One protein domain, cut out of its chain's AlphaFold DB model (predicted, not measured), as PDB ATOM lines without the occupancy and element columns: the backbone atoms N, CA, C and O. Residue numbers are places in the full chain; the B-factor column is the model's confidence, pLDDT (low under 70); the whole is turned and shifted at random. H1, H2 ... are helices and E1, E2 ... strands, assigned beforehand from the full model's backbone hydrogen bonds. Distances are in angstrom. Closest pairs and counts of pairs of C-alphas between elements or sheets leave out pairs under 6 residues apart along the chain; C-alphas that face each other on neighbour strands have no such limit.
ATOM      1  N   LYS A 379     -26.088   3.211  24.222       79.19
ATOM      2  CA  LYS A 379     -26.088   4.528  24.892       79.19
ATOM      3  C   LYS A 379     -25.460   5.625  24.025       79.19
ATOM      4  O   LYS A 379     -25.959   6.748  24.032       79.19
ATOM      5  N   ARG A 380     -24.406   5.308  23.266       80.75
ATOM      6  CA  ARG A 380     -23.782   6.236  22.311       80.75
ATOM      7  C   ARG A 380     -24.716   6.543  21.138       80.75
ATOM      8  O   ARG A 380     -25.008   7.710  20.900       80.75
ATOM      9  N   GLU A 381     -25.282   5.512  20.517       82.62
ATOM     10  CA  GLU A 381     -26.255   5.644  19.426       82.62
ATOM     11  C   GLU A 381     -27.494   6.458  19.850       82.62
ATOM     12  O   GLU A 381     -27.949   7.340  19.126       82.62
ATOM     13  N   ALA A 382     -28.023   6.224  21.058       79.00
ATOM     14  CA  ALA A 382     -29.136   7.005  21.600       79.00
ATOM     15  C   ALA A 382     -28.772   8.487  21.811       79.00
ATOM     16  O   ALA A 382     -29.600   9.360  21.548       79.00
ATOM     17  N   LYS A 383     -27.535   8.787  22.240       88.00
ATOM     18  CA  LYS A 383     -27.035  10.163  22.396       88.00
ATOM     19  C   LYS A 383     -26.862  10.861  21.042       88.00
ATOM     20  O   LYS A 383     -27.250  12.018  20.908       88.00
ATOM     21  N   GLU A 384     -26.346  10.160  20.037       87.56
ATOM     22  CA  GLU A 384     -26.178  10.668  18.666       87.56
ATOM     23  C   GLU A 384     -27.547  10.905  17.988       87.56
ATOM     24  O   GLU A 384     -27.789  11.982  17.441       87.56
ATOM     25  N   ARG A 385     -28.508   9.980  18.142       85.19
ATOM     26  CA  ARG A 385     -29.912  10.174  17.717       85.19
ATOM     27  C   ARG A 385     -30.569  11.374  18.417       85.19
ATOM     28  O   ARG A 385     -31.269  12.144  17.760       85.19
ATOM     29  N   ALA A 386     -30.343  11.561  19.720       77.06
ATOM     30  CA  ALA A 386     -30.871  12.704  20.469       77.06
ATOM     31  C   ALA A 386     -30.266  14.042  20.002       77.06
ATOM     32  O   ALA A 386     -31.007  15.008  19.819       77.06
ATOM     33  N   ALA A 387     -28.956  14.087  19.739       82.19
ATOM     34  CA  ALA A 387     -28.279  15.267  19.200       82.19
ATOM     35  C   ALA A 387     -28.827  15.660  17.816       82.19
ATOM     36  O   ALA A 387     -29.193  16.813  17.609       82.19
ATOM     37  N   HIS A 388     -28.992  14.696  16.904       87.88
ATOM     38  CA  HIS A 388     -29.573  14.944  15.579       87.88
ATOM     39  C   HIS A 388     -31.043  15.415  15.646       87.88
ATOM     40  O   HIS A 388     -31.468  16.267  14.864       87.88
ATOM     41  N   ILE A 389     -31.832  14.924  16.611       81.31
ATOM     42  CA  ILE A 389     -33.190  15.440  16.864       81.31
ATOM     43  C   ILE A 389     -33.138  16.887  17.376       81.31
ATOM     44  O   ILE A 389     -33.885  17.725  16.868       81.31
ATOM     45  N   ALA A 390     -32.253  17.196  18.329       74.81
ATOM     46  CA  ALA A 390     -32.078  18.550  18.854       74.81
ATOM     47  C   ALA A 390     -31.647  19.534  17.752       74.81
ATOM     48  O   ALA A 390     -32.250  20.596  17.613       74.81
ATOM     49  N   GLU A 391     -30.699  19.150  16.897       83.31
ATOM     50  CA  GLU A 391     -30.261  19.952  15.752       83.31
ATOM     51  C   GLU A 391     -31.404  20.183  14.745       83.31
ATOM     52  O   GLU A 391     -31.640  21.306  14.293       83.31
ATOM     53  N   ARG A 392     -32.197  19.148  14.437       86.12
ATOM     54  CA  ARG A 392     -33.360  19.259  13.538       86.12
ATOM     55  C   ARG A 392     -34.483  20.128  14.125       86.12
ATOM     56  O   ARG A 392     -35.231  20.752  13.365       86.12
ATOM     57  N   VAL A 393     -34.599  20.203  15.454       80.12
ATOM     58  CA  VAL A 393     -35.471  21.159  16.157       80.12
ATOM     59  C   VAL A 393     -34.879  22.570  16.109       80.12
ATOM     60  O   VAL A 393     -35.607  23.497  15.755       80.12
ATOM     61  N   ALA A 394     -33.577  22.740  16.347       72.44
ATOM     62  CA  ALA A 394     -32.884  24.025  16.258       72.44
ATOM     63  C   ALA A 394     -32.983  24.633  14.848       72.44
ATOM     64  O   ALA A 394     -33.438  25.765  14.709       72.44
ATOM     65  N   ARG A 395     -32.712  23.860  13.783       80.06
ATOM     66  CA  ARG A 395     -32.914  24.286  12.382       80.06
ATOM     67  C   ARG A 395     -34.373  24.685  12.096       80.06
ATOM     68  O   ARG A 395     -34.617  25.631  11.349       80.06
ATOM     69  N   ARG A 396     -35.365  24.012  12.703       77.50
ATOM     70  CA  ARG A 396     -36.790  24.409  12.621       77.50
ATOM     71  C   ARG A 396     -37.096  25.691  13.400       77.50
ATOM     72  O   ARG A 396     -37.941  26.461  12.946       77.50
ATOM     73  N   HIS A 397     -36.441  25.924  14.536       69.25
ATOM     74  CA  HIS A 397     -36.583  27.154  15.314       69.25
ATOM     75  C   HIS A 397     -35.930  28.343  14.606       69.25
ATOM     76  O   HIS A 397     -36.610  29.340  14.392       69.25
ATOM     77  N   ALA A 398     -34.696  28.200  14.116       66.56
ATOM     78  CA  ALA A 398     -34.020  29.196  13.288       66.56
ATOM     79  C   ALA A 398     -34.843  29.545  12.036       66.56
ATOM     80  O   ALA A 398     -35.091  30.716  11.768       66.56
ATOM     81  N   LYS A 399     -35.395  28.550  11.325       79.44
ATOM     82  CA  LYS A 399     -36.274  28.801  10.165       79.44
ATOM     83  C   LYS A 399     -37.606  29.477  10.533       79.44
ATOM     84  O   LYS A 399     -38.169  30.194   9.711       79.44
ATOM     85  N   ARG A 400     -38.113  29.291  11.759       61.16
ATOM     86  CA  ARG A 400     -39.271  30.037  12.295       61.16
ATOM     87  C   ARG A 400     -38.912  31.440  12.791       61.16
ATOM     88  O   ARG A 400     -39.777  32.304  12.731       61.16
ATOM     89  N   ALA A 401     -37.689  31.655  13.268       54.00
ATOM     90  CA  ALA A 401     -37.171  32.968  13.637       54.00
ATOM     91  C   ALA A 401     -36.925  33.816  12.381       54.00
ATOM     92  O   ALA A 401     -37.432  34.925  12.304       54.00
ATOM     93  N   ALA A 402     -36.294  33.254  11.344       54.94
ATOM     94  CA  ALA A 402     -36.117  33.913  10.049       54.94
ATOM     95  C   ALA A 402     -37.460  34.293   9.391       54.94
ATOM     96  O   ALA A 402     -37.628  35.426   8.962       54.94
ATOM     97  N   MET A 403     -38.470  33.406   9.399       61.47
ATOM     98  CA  MET A 403     -39.834  33.751   8.938       61.47
ATOM     99  C   MET A 403     -40.662  34.580   9.950       61.47
ATOM    100  O   MET A 403     -41.864  34.763   9.751       61.47
ATOM    101  N   ARG A 404     -40.056  35.046  11.049       52.62
ATOM    102  CA  ARG A 404     -40.597  36.102  11.919       52.62
ATOM    103  C   ARG A 404     -39.863  37.424  11.696       52.62
ATOM    104  O   ARG A 404     -40.538  38.430  11.581       52.62
ATOM    105  N   ALA A 405     -38.536  37.410  11.552       47.47
ATOM    106  CA  ALA A 405     -37.746  38.570  11.133       47.47
ATOM    107  C   ALA A 405     -38.260  39.115   9.789       47.47
ATOM    108  O   ALA A 405     -38.836  40.193   9.759       47.47
ATOM    109  N   ALA A 406     -38.306  38.275   8.747       51.03
ATOM    110  CA  ALA A 406     -38.894  38.587   7.434       51.03
ATOM    111  C   ALA A 406     -40.442  38.712   7.421       51.03
ATOM    112  O   ALA A 406     -41.088  38.522   6.389       51.03
ATOM    113  N   ARG A 407     -41.057  38.953   8.586       52.84
ATOM    114  CA  ARG A 407     -42.469  39.334   8.770       52.84
ATOM    115  C   ARG A 407     -42.636  40.556   9.693       52.84
ATOM    116  O   ARG A 407     -43.718  41.133   9.719       52.84
ATOM    117  N   ASN A 408     -41.595  40.911  10.441       52.00
ATOM    118  CA  ASN A 408     -41.527  42.063  11.335       52.00
ATOM    119  C   ASN A 408     -40.649  43.190  10.755       52.00
ATOM    120  O   ASN A 408     -40.780  44.326  11.182       52.00
ATOM    121  N   GLU A 409     -39.765  42.882   9.803       46.75
ATOM    122  CA  GLU A 409     -39.146  43.863   8.910       46.75
ATOM    123  C   GLU A 409     -40.193  44.368   7.909       46.75
ATOM    124  O   GLU A 409     -40.916  43.571   7.299       46.75
ATOM    125  N   ASP A 410     -40.278  45.687   7.738       51.53
ATOM    126  CA  ASP A 410     -41.258  46.305   6.852       51.53
ATOM    127  C   ASP A 410     -41.097  45.866   5.394       51.53
ATOM    128  O   ASP A 410     -40.014  45.886   4.806       51.53
ATOM    129  N   TRP A 411     -42.229  45.612   4.732       54.97
ATOM    130  CA  TRP A 411     -42.260  45.400   3.280       54.97
ATOM    131  C   TRP A 411     -41.737  46.620   2.493       54.97
ATOM    132  O   TRP A 411     -41.396  46.507   1.313       54.97
ATOM    133  N   ALA A 412     -41.624  47.787   3.139       53.56
ATOM    134  CA  ALA A 412     -40.949  48.966   2.610       53.56
ATOM    135  C   ALA A 412     -39.422  48.780   2.490       53.56
ATOM    136  O   ALA A 412     -38.885  49.013   1.406       53.56
ATOM    137  N   THR A 413     -38.739  48.316   3.545       59.06
ATOM    138  CA  THR A 413     -37.268  48.394   3.695       59.06
ATOM    139  C   THR A 413     -36.484  47.295   2.976       59.06
ATOM    140  O   THR A 413     -35.295  47.469   2.713       59.06
ATOM    141  N   LEU A 414     -37.126  46.182   2.606       67.94
ATOM    142  CA  LEU A 414     -36.496  45.127   1.801       67.94
ATOM    143  C   LEU A 414     -35.968  45.664   0.452       67.94
ATOM    144  O   LEU A 414     -36.614  46.485  -0.200       67.94
ATOM    145  N   SER A 415     -34.839  45.129  -0.028       76.50
ATOM    146  CA  SER A 415     -34.342  45.394  -1.391       76.50
ATOM    147  C   SER A 415     -35.392  45.009  -2.456       76.50
ATOM    148  O   SER A 415     -36.081  43.995  -2.283       76.50
ATOM    149  N   PRO A 416     -35.507  45.739  -3.588       66.56
ATOM    150  CA  PRO A 416     -36.348  45.334  -4.718       66.56
ATOM    151  C   PRO A 416     -36.069  43.905  -5.203       66.56
ATOM    152  O   PRO A 416     -36.994  43.200  -5.609       66.56
ATOM    153  N   GLU A 417     -34.818  43.449  -5.116       67.19
ATOM    154  CA  GLU A 417     -34.422  42.083  -5.468       67.19
ATOM    155  C   GLU A 417     -34.951  41.063  -4.461       67.19
ATOM    156  O   GLU A 417     -35.532  40.062  -4.864       67.19
ATOM    157  N   ALA A 418     -34.870  41.354  -3.158       67.00
ATOM    158  CA  ALA A 418     -35.448  40.504  -2.117       67.00
ATOM    159  C   ALA A 418     -36.981  40.407  -2.250       67.00
ATOM    160  O   ALA A 418     -37.547  39.319  -2.125       67.00
ATOM    161  N   LYS A 419     -37.669  41.508  -2.593       72.44
ATOM    162  CA  LYS A 419     -39.118  41.493  -2.882       72.44
ATOM    163  C   LYS A 419     -39.437  40.647  -4.124       72.44
ATOM    164  O   LYS A 419     -40.374  39.846  -4.085       72.44
ATOM    165  N   LYS A 420     -38.640  40.757  -5.199       74.75
ATOM    166  CA  LYS A 420     -38.745  39.897  -6.396       74.75
ATOM    167  C   LYS A 420     -38.487  38.423  -6.066       74.75
ATOM    168  O   LYS A 420     -39.253  37.571  -6.506       74.75
ATOM    169  N   GLU A 421     -37.472  38.111  -5.265       78.19
ATOM    170  CA  GLU A 421     -37.107  36.744  -4.882       78.19
ATOM    171  C   GLU A 421     -38.177  36.091  -3.991       78.19
ATOM    172  O   GLU A 421     -38.560  34.943  -4.224       78.19
ATOM    173  N   ILE A 422     -38.722  36.821  -3.012       69.94
ATOM    174  CA  ILE A 422     -39.822  36.352  -2.153       69.94
ATOM    175  C   ILE A 422     -41.099  36.141  -2.975       69.94
ATOM    176  O   ILE A 422     -41.752  35.106  -2.826       69.94
ATOM    177  N   SER A 423     -41.435  37.075  -3.873       63.31
ATOM    178  CA  SER A 423     -42.578  36.954  -4.790       63.31
ATOM    179  C   SER A 423     -42.426  35.747  -5.722       63.31
ATOM    180  O   SER A 423     -43.330  34.915  -5.816       63.31
ATOM    181  N   SER A 424     -41.241  35.576  -6.318       73.25
ATOM    182  CA  SER A 424     -40.889  34.425  -7.153       73.25
ATOM    183  C   SER A 424     -41.020  33.108  -6.383       73.25
ATOM    184  O   SER A 424     -41.753  32.226  -6.812       73.25
ATOM    185  N   LYS A 425     -40.441  32.995  -5.179       72.31
ATOM    186  CA  LYS A 425     -40.534  31.787  -4.331       72.31
ATOM    187  C   LYS A 425     -41.938  31.515  -3.777       72.31
ATOM    188  O   LYS A 425     -42.210  30.391  -3.345       72.31
ATOM    189  N   CYS A 426     -42.835  32.503  -3.768       58.84
ATOM    190  CA  CYS A 426     -44.258  32.279  -3.509       58.84
ATOM    191  C   CYS A 426     -44.954  31.711  -4.751       58.84
ATOM    192  O   CYS A 426     -45.541  30.635  -4.653       58.84
ATOM    193  N   LYS A 427     -44.793  32.345  -5.923       63.84
ATOM    194  CA  LYS A 427     -45.333  31.841  -7.198       63.84
ATOM    195  C   LYS A 427     -44.812  30.441  -7.537       63.84
ATOM    196  O   LYS A 427     -45.589  29.575  -7.909       63.84
ATOM    197  N   GLU A 428     -43.528  30.169  -7.324       68.88
ATOM    198  CA  GLU A 428     -42.903  28.857  -7.528       68.88
ATOM    199  C   GLU A 428     -43.534  27.771  -6.637       68.88
ATOM    200  O   GLU A 428     -43.702  26.632  -7.069       68.88
ATOM    201  N   ARG A 429     -43.919  28.106  -5.398       61.91
ATOM    202  CA  ARG A 429     -44.635  27.185  -4.498       61.91
ATOM    203  C   ARG A 429     -46.086  26.975  -4.892       61.91
ATOM    204  O   ARG A 429     -46.598  25.884  -4.680       61.91
ATOM    205  N   GLU A 430     -46.731  28.010  -5.409       57.44
ATOM    206  CA  GLU A 430     -48.108  27.970  -5.887       57.44
ATOM    207  C   GLU A 430     -48.198  27.126  -7.167       57.44
ATOM    208  O   GLU A 430     -48.950  26.158  -7.209       57.44
ATOM    209  N   ILE A 431     -47.306  27.359  -8.133       63.69
ATOM    210  CA  ILE A 431     -47.127  26.524  -9.332       63.69
ATOM    211  C   ILE A 431     -46.805  25.073  -8.942       63.69
ATOM    212  O   ILE A 431     -47.473  24.158  -9.408       63.69
ATOM    213  N   LYS A 432     -45.862  24.832  -8.017       69.25
ATOM    214  CA  LYS A 432     -45.554  23.472  -7.515       69.25
ATOM    215  C   LYS A 432     -46.666  22.844  -6.665       69.25
ATOM    216  O   LYS A 432     -46.570  21.660  -6.345       69.25
ATOM    217  N   PHE A 433     -47.690  23.601  -6.278       66.19
ATOM    218  CA  PHE A 433     -48.895  23.085  -5.632       66.19
ATOM    219  C   PHE A 433     -49.975  22.739  -6.666       66.19
ATOM    220  O   PHE A 433     -50.582  21.680  -6.545       66.19
ATOM    221  N   PHE A 434     -50.149  23.555  -7.711       59.34
ATOM    222  CA  PHE A 434     -51.039  23.239  -8.832       59.34
ATOM    223  C   PHE A 434     -50.525  22.056  -9.658       59.34
ATOM    224  O   PHE A 434     -51.209  21.044  -9.683       59.34
ATOM    225  N   MET A 435     -49.264  22.066 -10.113       65.62
ATOM    226  CA  MET A 435     -48.643  20.909 -10.792       65.62
ATOM    227  C   MET A 435     -48.718  19.611  -9.975       65.62
ATOM    228  O   MET A 435     -48.639  18.520 -10.531       65.62
ATOM    229  N   ARG A 436     -48.834  19.711  -8.643       70.56
ATOM    230  CA  ARG A 436     -49.022  18.549  -7.777       70.56
ATOM    231  C   ARG A 436     -50.467  18.049  -7.770       70.56
ATOM    232  O   ARG A 436     -50.667  16.847  -7.693       70.56
ATOM    233  N   ILE A 437     -51.447  18.947  -7.842       68.06
ATOM    234  CA  ILE A 437     -52.861  18.598  -8.023       68.06
ATOM    235  C   ILE A 437     -53.080  17.990  -9.407       68.06
ATOM    236  O   ILE A 437     -53.808  17.011  -9.495       68.06
ATOM    237  N   ASP A 438     -52.425  18.530 -10.435       66.56
ATOM    238  CA  ASP A 438     -52.512  18.033 -11.808       66.56
ATOM    239  C   ASP A 438     -51.910  16.613 -11.895       66.56
ATOM    240  O   ASP A 438     -52.587  15.688 -12.317       66.56
ATOM    241  N   GLN A 439     -50.726  16.367 -11.315       74.88
ATOM    242  CA  GLN A 439     -50.159  15.008 -11.190       74.88
ATOM    243  C   GLN A 439     -51.009  14.047 -10.335       74.88
ATOM    244  O   GLN A 439     -51.129  12.864 -10.659       74.88
ATOM    245  N   ASP A 440     -51.604  14.533  -9.239       74.31
ATOM    246  CA  ASP A 440     -52.562  13.782  -8.411       74.31
ATOM    247  C   ASP A 440     -53.959  13.645  -9.110       74.31
ATOM    248  O   ASP A 440     -54.898  13.134  -8.490       74.31
ATOM    249  N   LEU A 441     -54.129  14.122 -10.359       73.38
ATOM    250  CA  LEU A 441     -55.296  13.924 -11.243       73.38
ATOM    251  C   LEU A 441     -54.941  13.043 -12.450       73.38
ATOM    252  O   LEU A 441     -55.634  12.058 -12.672       73.38
ATOM    253  N   ASP A 442     -53.824  13.312 -13.136       76.69
ATOM    254  CA  ASP A 442     -53.282  12.468 -14.216       76.69
ATOM    255  C   ASP A 442     -53.145  10.999 -13.764       76.69
ATOM    256  O   ASP A 442     -53.379  10.068 -14.530       76.69
ATOM    257  N   THR A 443     -52.793  10.778 -12.490       77.56
ATOM    258  CA  THR A 443     -52.708   9.434 -11.886       77.56
ATOM    259  C   THR A 443     -54.062   8.797 -11.570       77.56
ATOM    260  O   THR A 443     -54.132   7.574 -11.506       77.56
ATOM    261  N   LEU A 444     -55.129   9.578 -11.378       73.44
ATOM    262  CA  LEU A 444     -56.485   9.043 -11.223       73.44
ATOM    263  C   LEU A 444     -57.079   8.674 -12.582       73.44
ATOM    264  O   LEU A 444     -57.625   7.583 -12.699       73.44
ATOM    265  N   ASP A 445     -56.915   9.523 -13.596       76.06
ATOM    266  CA  ASP A 445     -57.381   9.234 -14.957       76.06
ATOM    267  C   ASP A 445     -56.645   8.008 -15.534       76.06
ATOM    268  O   ASP A 445     -57.294   7.081 -16.014       76.06
ATOM    269  N   ALA A 446     -55.318   7.910 -15.370       74.69
ATOM    270  CA  ALA A 446     -54.552   6.734 -15.799       74.69
ATOM    271  C   ALA A 446     -54.973   5.426 -15.095       74.69
ATOM    272  O   ALA A 446     -55.006   4.377 -15.731       74.69
ATOM    273  N   LEU A 447     -55.335   5.473 -13.804       71.75
ATOM    274  CA  LEU A 447     -55.875   4.306 -13.085       71.75
ATOM    275  C   LEU A 447     -57.329   3.983 -13.465       71.75
ATOM    276  O   LEU A 447     -57.797   2.885 -13.176       71.75
ATOM    277  N   GLN A 448     -58.052   4.918 -14.084       73.50
ATOM    278  CA  GLN A 448     -59.413   4.690 -14.568       73.50
ATOM    279  C   GLN A 448     -59.427   3.954 -15.923       73.50
ATOM    280  O   GLN A 448     -60.414   3.290 -16.235       73.50
ATOM    281  N   ASP A 449     -58.333   4.034 -16.691       70.75
ATOM    282  CA  ASP A 449     -58.151   3.344 -17.979       70.75
ATOM    283  C   ASP A 449     -57.589   1.905 -17.846       70.75
ATOM    284  O   ASP A 449     -57.692   1.128 -18.794       70.75
ATOM    285  N   GLU A 450     -57.016   1.512 -16.696       70.75
ATOM    286  CA  GLU A 450     -56.406   0.175 -16.479       70.75
ATOM    287  C   GLU A 450     -57.372  -0.903 -15.910       70.75
ATOM    288  O   GLU A 450     -56.927  -1.978 -15.520       70.75
ATOM    289  N   GLU A 451     -58.687  -0.646 -15.863       70.19
ATOM    290  CA  GLU A 451     -59.769  -1.531 -15.345       70.19
ATOM    291  C   GLU A 451     -59.662  -2.009 -13.866       70.19
ATOM    292  O   GLU A 451     -60.633  -2.550 -13.331       70.19
ATOM    293  N   ASP A 452     -58.555  -1.759 -13.154       74.31
ATOM    294  CA  ASP A 452     -58.359  -2.093 -11.729       74.31
ATOM    295  C   ASP A 452     -59.172  -1.159 -10.784       74.31
ATOM    296  O   ASP A 452     -58.627  -0.314 -10.061       74.31
ATOM    297  N   GLU A 453     -60.505  -1.325 -10.742       72.44
ATOM    298  CA  GLU A 453     -61.429  -0.509  -9.921       72.44
ATOM    299  C   GLU A 453     -61.012  -0.414  -8.433       72.44
ATOM    300  O   GLU A 453     -61.092   0.659  -7.829       72.44
ATOM    301  N   ASP A 454     -60.507  -1.509  -7.845       76.25
ATOM    302  CA  ASP A 454     -60.010  -1.558  -6.457       76.25
ATOM    303  C   ASP A 454     -58.809  -0.613  -6.224       76.25
ATOM    304  O   ASP A 454     -58.653  -0.048  -5.133       76.25
ATOM    305  N   ALA A 455     -57.949  -0.419  -7.232       75.00
ATOM    306  CA  ALA A 455     -56.798   0.480  -7.153       75.00
ATOM    307  C   ALA A 455     -57.234   1.945  -7.299       75.00
ATOM    308  O   ALA A 455     -56.821   2.794  -6.495       75.00
ATOM    309  N   PHE A 456     -58.120   2.222  -8.262       81.50
ATOM    310  CA  PHE A 456     -58.723   3.540  -8.446       81.50
ATOM    311  C   PHE A 456     -59.449   3.999  -7.176       81.50
ATOM    312  O   PHE A 456     -59.159   5.082  -6.666       81.50
ATOM    313  N   ASP A 457     -60.335   3.184  -6.589       76.50
ATOM    314  CA  ASP A 457     -61.121   3.618  -5.426       76.50
ATOM    315  C   ASP A 457     -60.247   3.766  -4.156       76.50
ATOM    316  O   ASP A 457     -60.492   4.644  -3.320       76.50
ATOM    317  N   ALA A 458     -59.144   3.009  -4.045       80.38
ATOM    318  CA  ALA A 458     -58.143   3.178  -2.986       80.38
ATOM    319  C   ALA A 458     -57.353   4.504  -3.096       80.38
ATOM    320  O   ALA A 458     -57.155   5.190  -2.081       80.38
ATOM    321  N   GLU A 459     -56.922   4.893  -4.301       78.38
ATOM    322  CA  GLU A 459     -56.259   6.178  -4.588       78.38
ATOM    323  C   GLU A 459     -57.262   7.349  -4.473       78.38
ATOM    324  O   GLU A 459     -56.988   8.379  -3.846       78.38
ATOM    325  N   PHE A 460     -58.500   7.159  -4.927       75.38
ATOM    326  CA  PHE A 460     -59.578   8.142  -4.831       75.38
ATOM    327  C   PHE A 460     -60.014   8.380  -3.371       75.38
ATOM    328  O   PHE A 460     -60.201   9.525  -2.953       75.38
ATOM    329  N   GLU A 461     -60.084   7.350  -2.519       79.56
ATOM    330  CA  GLU A 461     -60.257   7.504  -1.062       79.56
ATOM    331  C   GLU A 461     -59.042   8.116  -0.350       79.56
ATOM    332  O   GLU A 461     -59.184   8.717   0.723       79.56
ATOM    333  N   LYS A 462     -57.838   8.001  -0.909       80.50
ATOM    334  CA  LYS A 462     -56.623   8.680  -0.428       80.50
ATOM    335  C   LYS A 462     -56.669  10.180  -0.785       80.50
ATOM    336  O   LYS A 462     -56.426  11.006   0.099       80.50
ATOM    337  N   TRP A 463     -57.145  10.534  -1.980       77.69
ATOM    338  CA  TRP A 463     -57.413  11.905  -2.455       77.69
ATOM    339  C   TRP A 463     -58.555  12.602  -1.679       77.69
ATOM    340  O   TRP A 463     -58.385  13.713  -1.157       77.69
ATOM    341  N   LYS A 464     -59.706  11.930  -1.491       75.69
ATOM    342  CA  LYS A 464     -60.883  12.450  -0.751       75.69
ATOM    343  C   LYS A 464     -60.548  12.887   0.683       75.69
ATOM    344  O   LYS A 464     -61.132  13.853   1.181       75.69
ATOM    345  N   LYS A 465     -59.589  12.238   1.363       76.50
ATOM    346  CA  LYS A 465     -59.225  12.544   2.766       76.50
ATOM    347  C   LYS A 465     -58.768  14.000   2.983       76.50
ATOM    348  O   LYS A 465     -58.932  14.517   4.093       76.50
ATOM    349  N   GLY A 466     -58.290  14.695   1.943       64.50
ATOM    350  CA  GLY A 466     -57.931  16.122   1.985       64.50
ATOM    351  C   GLY A 466     -59.070  17.126   1.718       64.50
ATOM    352  O   GLY A 466     -58.910  18.312   2.019       64.50
ATOM    353  N   LYS A 467     -60.217  16.692   1.176       77.94
ATOM    354  CA  LYS A 467     -61.272  17.576   0.632       77.94
ATOM    355  C   LYS A 467     -62.610  17.426   1.371       77.94
ATOM    356  O   LYS A 467     -62.801  16.513   2.173       77.94
ATOM    357  N   GLU A 468     -63.527  18.365   1.185       69.94
ATOM    358  CA  GLU A 468     -64.872  18.422   1.765       69.94
ATOM    359  C   GLU A 468     -65.909  18.544   0.644       69.94
ATOM    360  O   GLU A 468     -65.752  19.331  -0.289       69.94
ATOM    361  N   LYS A 469     -66.970  17.740   0.737       75.75
ATOM    362  CA  LYS A 469     -68.031  17.651  -0.265       75.75
ATOM    363  C   LYS A 469     -69.024  18.796  -0.048       75.75
ATOM    364  O   LYS A 469     -69.877  18.699   0.833       75.75
ATOM    365  N   LYS A 470     -68.911  19.879  -0.820       64.81
ATOM    366  CA  LYS A 470     -69.901  20.965  -0.827       64.81
ATOM    367  C   LYS A 470     -70.886  20.749  -1.970       64.81
ATOM    368  O   LYS A 470     -70.516  20.273  -3.039       64.81
ATOM    369  N   ARG A 471     -72.154  21.066  -1.714       66.88
ATOM    370  CA  ARG A 471     -73.203  21.088  -2.731       66.88
ATOM    371  C   ARG A 471     -73.521  22.540  -3.039       66.88
ATOM    372  O   ARG A 471     -73.833  23.282  -2.106       66.88
ATOM    373  N   ASP A 472     -73.434  22.930  -4.303       58.84
ATOM    374  CA  ASP A 472     -73.775  24.288  -4.710       58.84
ATOM    375  C   ASP A 472     -75.298  24.471  -4.584       58.84
ATOM    376  O   ASP A 472     -76.062  23.628  -5.068       58.84
ATOM    377  N   PRO A 473     -75.776  25.516  -3.882       49.31
ATOM    378  CA  PRO A 473     -77.180  25.613  -3.479       49.31
ATOM    379  C   PRO A 473     -78.132  25.963  -4.630       49.31
ATOM    380  O   PRO A 473     -79.337  25.781  -4.477       49.31
ATOM    381  N   GLU A 474     -77.605  26.455  -5.753       57.06
ATOM    382  CA  GLU A 474     -78.384  26.920  -6.908       57.06
ATOM    383  C   GLU A 474     -78.429  25.877  -8.034       57.06
ATOM    384  O   GLU A 474     -79.497  25.618  -8.582       57.06
ATOM    385  N   THR A 475     -77.307  25.212  -8.335       71.19
ATOM    386  CA  THR A 475     -77.239  24.146  -9.356       71.19
ATOM    387  C   THR A 475     -77.521  22.750  -8.797       71.19
ATOM    388  O   THR A 475     -77.804  21.823  -9.552       71.19
ATOM    389  N   GLY A 476     -77.408  22.552  -7.478       66.56
ATOM    390  CA  GLY A 476     -77.470  21.228  -6.853       66.56
ATOM    391  C   GLY A 476     -76.267  20.325  -7.169       66.56
ATOM    392  O   GLY A 476     -76.278  19.151  -6.781       66.56
ATOM    393  N   GLU A 477     -75.248  20.858  -7.842       73.69
ATOM    394  CA  GLU A 477     -74.003  20.188  -8.219       73.69
ATOM    395  C   GLU A 477     -73.112  19.932  -6.992       73.69
ATOM    396  O   GLU A 477     -73.281  20.550  -5.939       73.69
ATOM    397  N   ILE A 478     -72.168  18.996  -7.095       64.19
ATOM    398  CA  ILE A 478     -71.349  18.523  -5.975       64.19
ATOM    399  C   ILE A 478     -69.872  18.781  -6.275       64.19
ATOM    400  O   ILE A 478     -69.273  18.075  -7.082       64.19
ATOM    401  N   LYS A 479     -69.266  19.745  -5.573       74.69
ATOM    402  CA  LYS A 479     -67.858  20.132  -5.741       74.69
ATOM    403  C   LYS A 479     -67.024  19.781  -4.502       74.69
ATOM    404  O   LYS A 479     -67.425  20.009  -3.358       74.69
ATOM    405  N   TRP A 480     -65.840  19.208  -4.723       67.88
ATOM    406  CA  TRP A 480     -64.916  18.783  -3.662       67.88
ATOM    407  C   TRP A 480     -63.899  19.885  -3.339       67.88
ATOM    408  O   TRP A 480     -62.869  20.018  -3.995       67.88
TER     409      TRP A 480
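What this domain is: This is residues 379 to 480 of the 1189 residues of an uncharacterized protein of Togninia minima (strain UCR-PA7) (UniProt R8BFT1). Two long helices, H1 and H2, make an open V, joined at its corner by a short link and with empty space between its arms. At the far end of H2 the shorter H3 folds back along it, and the small strand hairpin E1 and E2 follows H3, its turn at residues 472 to 477 sticking out. The printed part has 102 residues, with three named helices and then two named strands in the order H1, H2, H3, E1, E2; E1 and E2 form one antiparallel sheet, and the class is mostly helix. The whole is extended, with a radius of gyration of the C-alphas of 22.2 A, and flat, spanning 52 by 50 by 26 A.

How they stand to each other: Begin with H1, residues 379 to 408, which touches no helix; its residues 379 to 405 stand free. Go on to H2, residues 416 to 449, which is apart from H1. Next comes H3, residues 453 to 464, which touches H2 beside residues 440 to 448 alone; the closest C-alphas, of Leu 447 and Phe 456, are 5.5 A apart. H2 and H3 form a helical hairpin, opposite ways at a shallow tilt of 28 degrees. Then look at E1, residues 467 to 471, and E2, residues 478 to 480, an antiparallel hairpin where N 470 and O 479 are within hydrogen-bond range at 2.9 A. H3 and E2 are only just apart, their closest C-alphas 8.1 A from each other. Every O i to N i+4 pair is within hydrogen-bond range in H3, against 25 of 26 in H1 and 27 of 30 in H2.

Where its parts are: Find C-alpha 379 at (-26.088, 4.528, 24.892); from there H1 runs 42.8 A to C-alpha 408. H2 starts at C-alpha 416, at (-36.348, 45.334, -4.718), and runs 49.1 A; H3 runs 15.9 A and E1 12.9 A. E2 ends at C-alpha 480, at (-64.916, 18.783, -3.662).

The domain as a whole: The C-alphas farthest apart, of Arg 380 and Glu 474, are 65.3 A from each other. The printed part has no cut and no long link. Mean pLDDT of the printed part is 70.2, and 44 residues are under 70, among them residues 400 to 414 and 426 to 435.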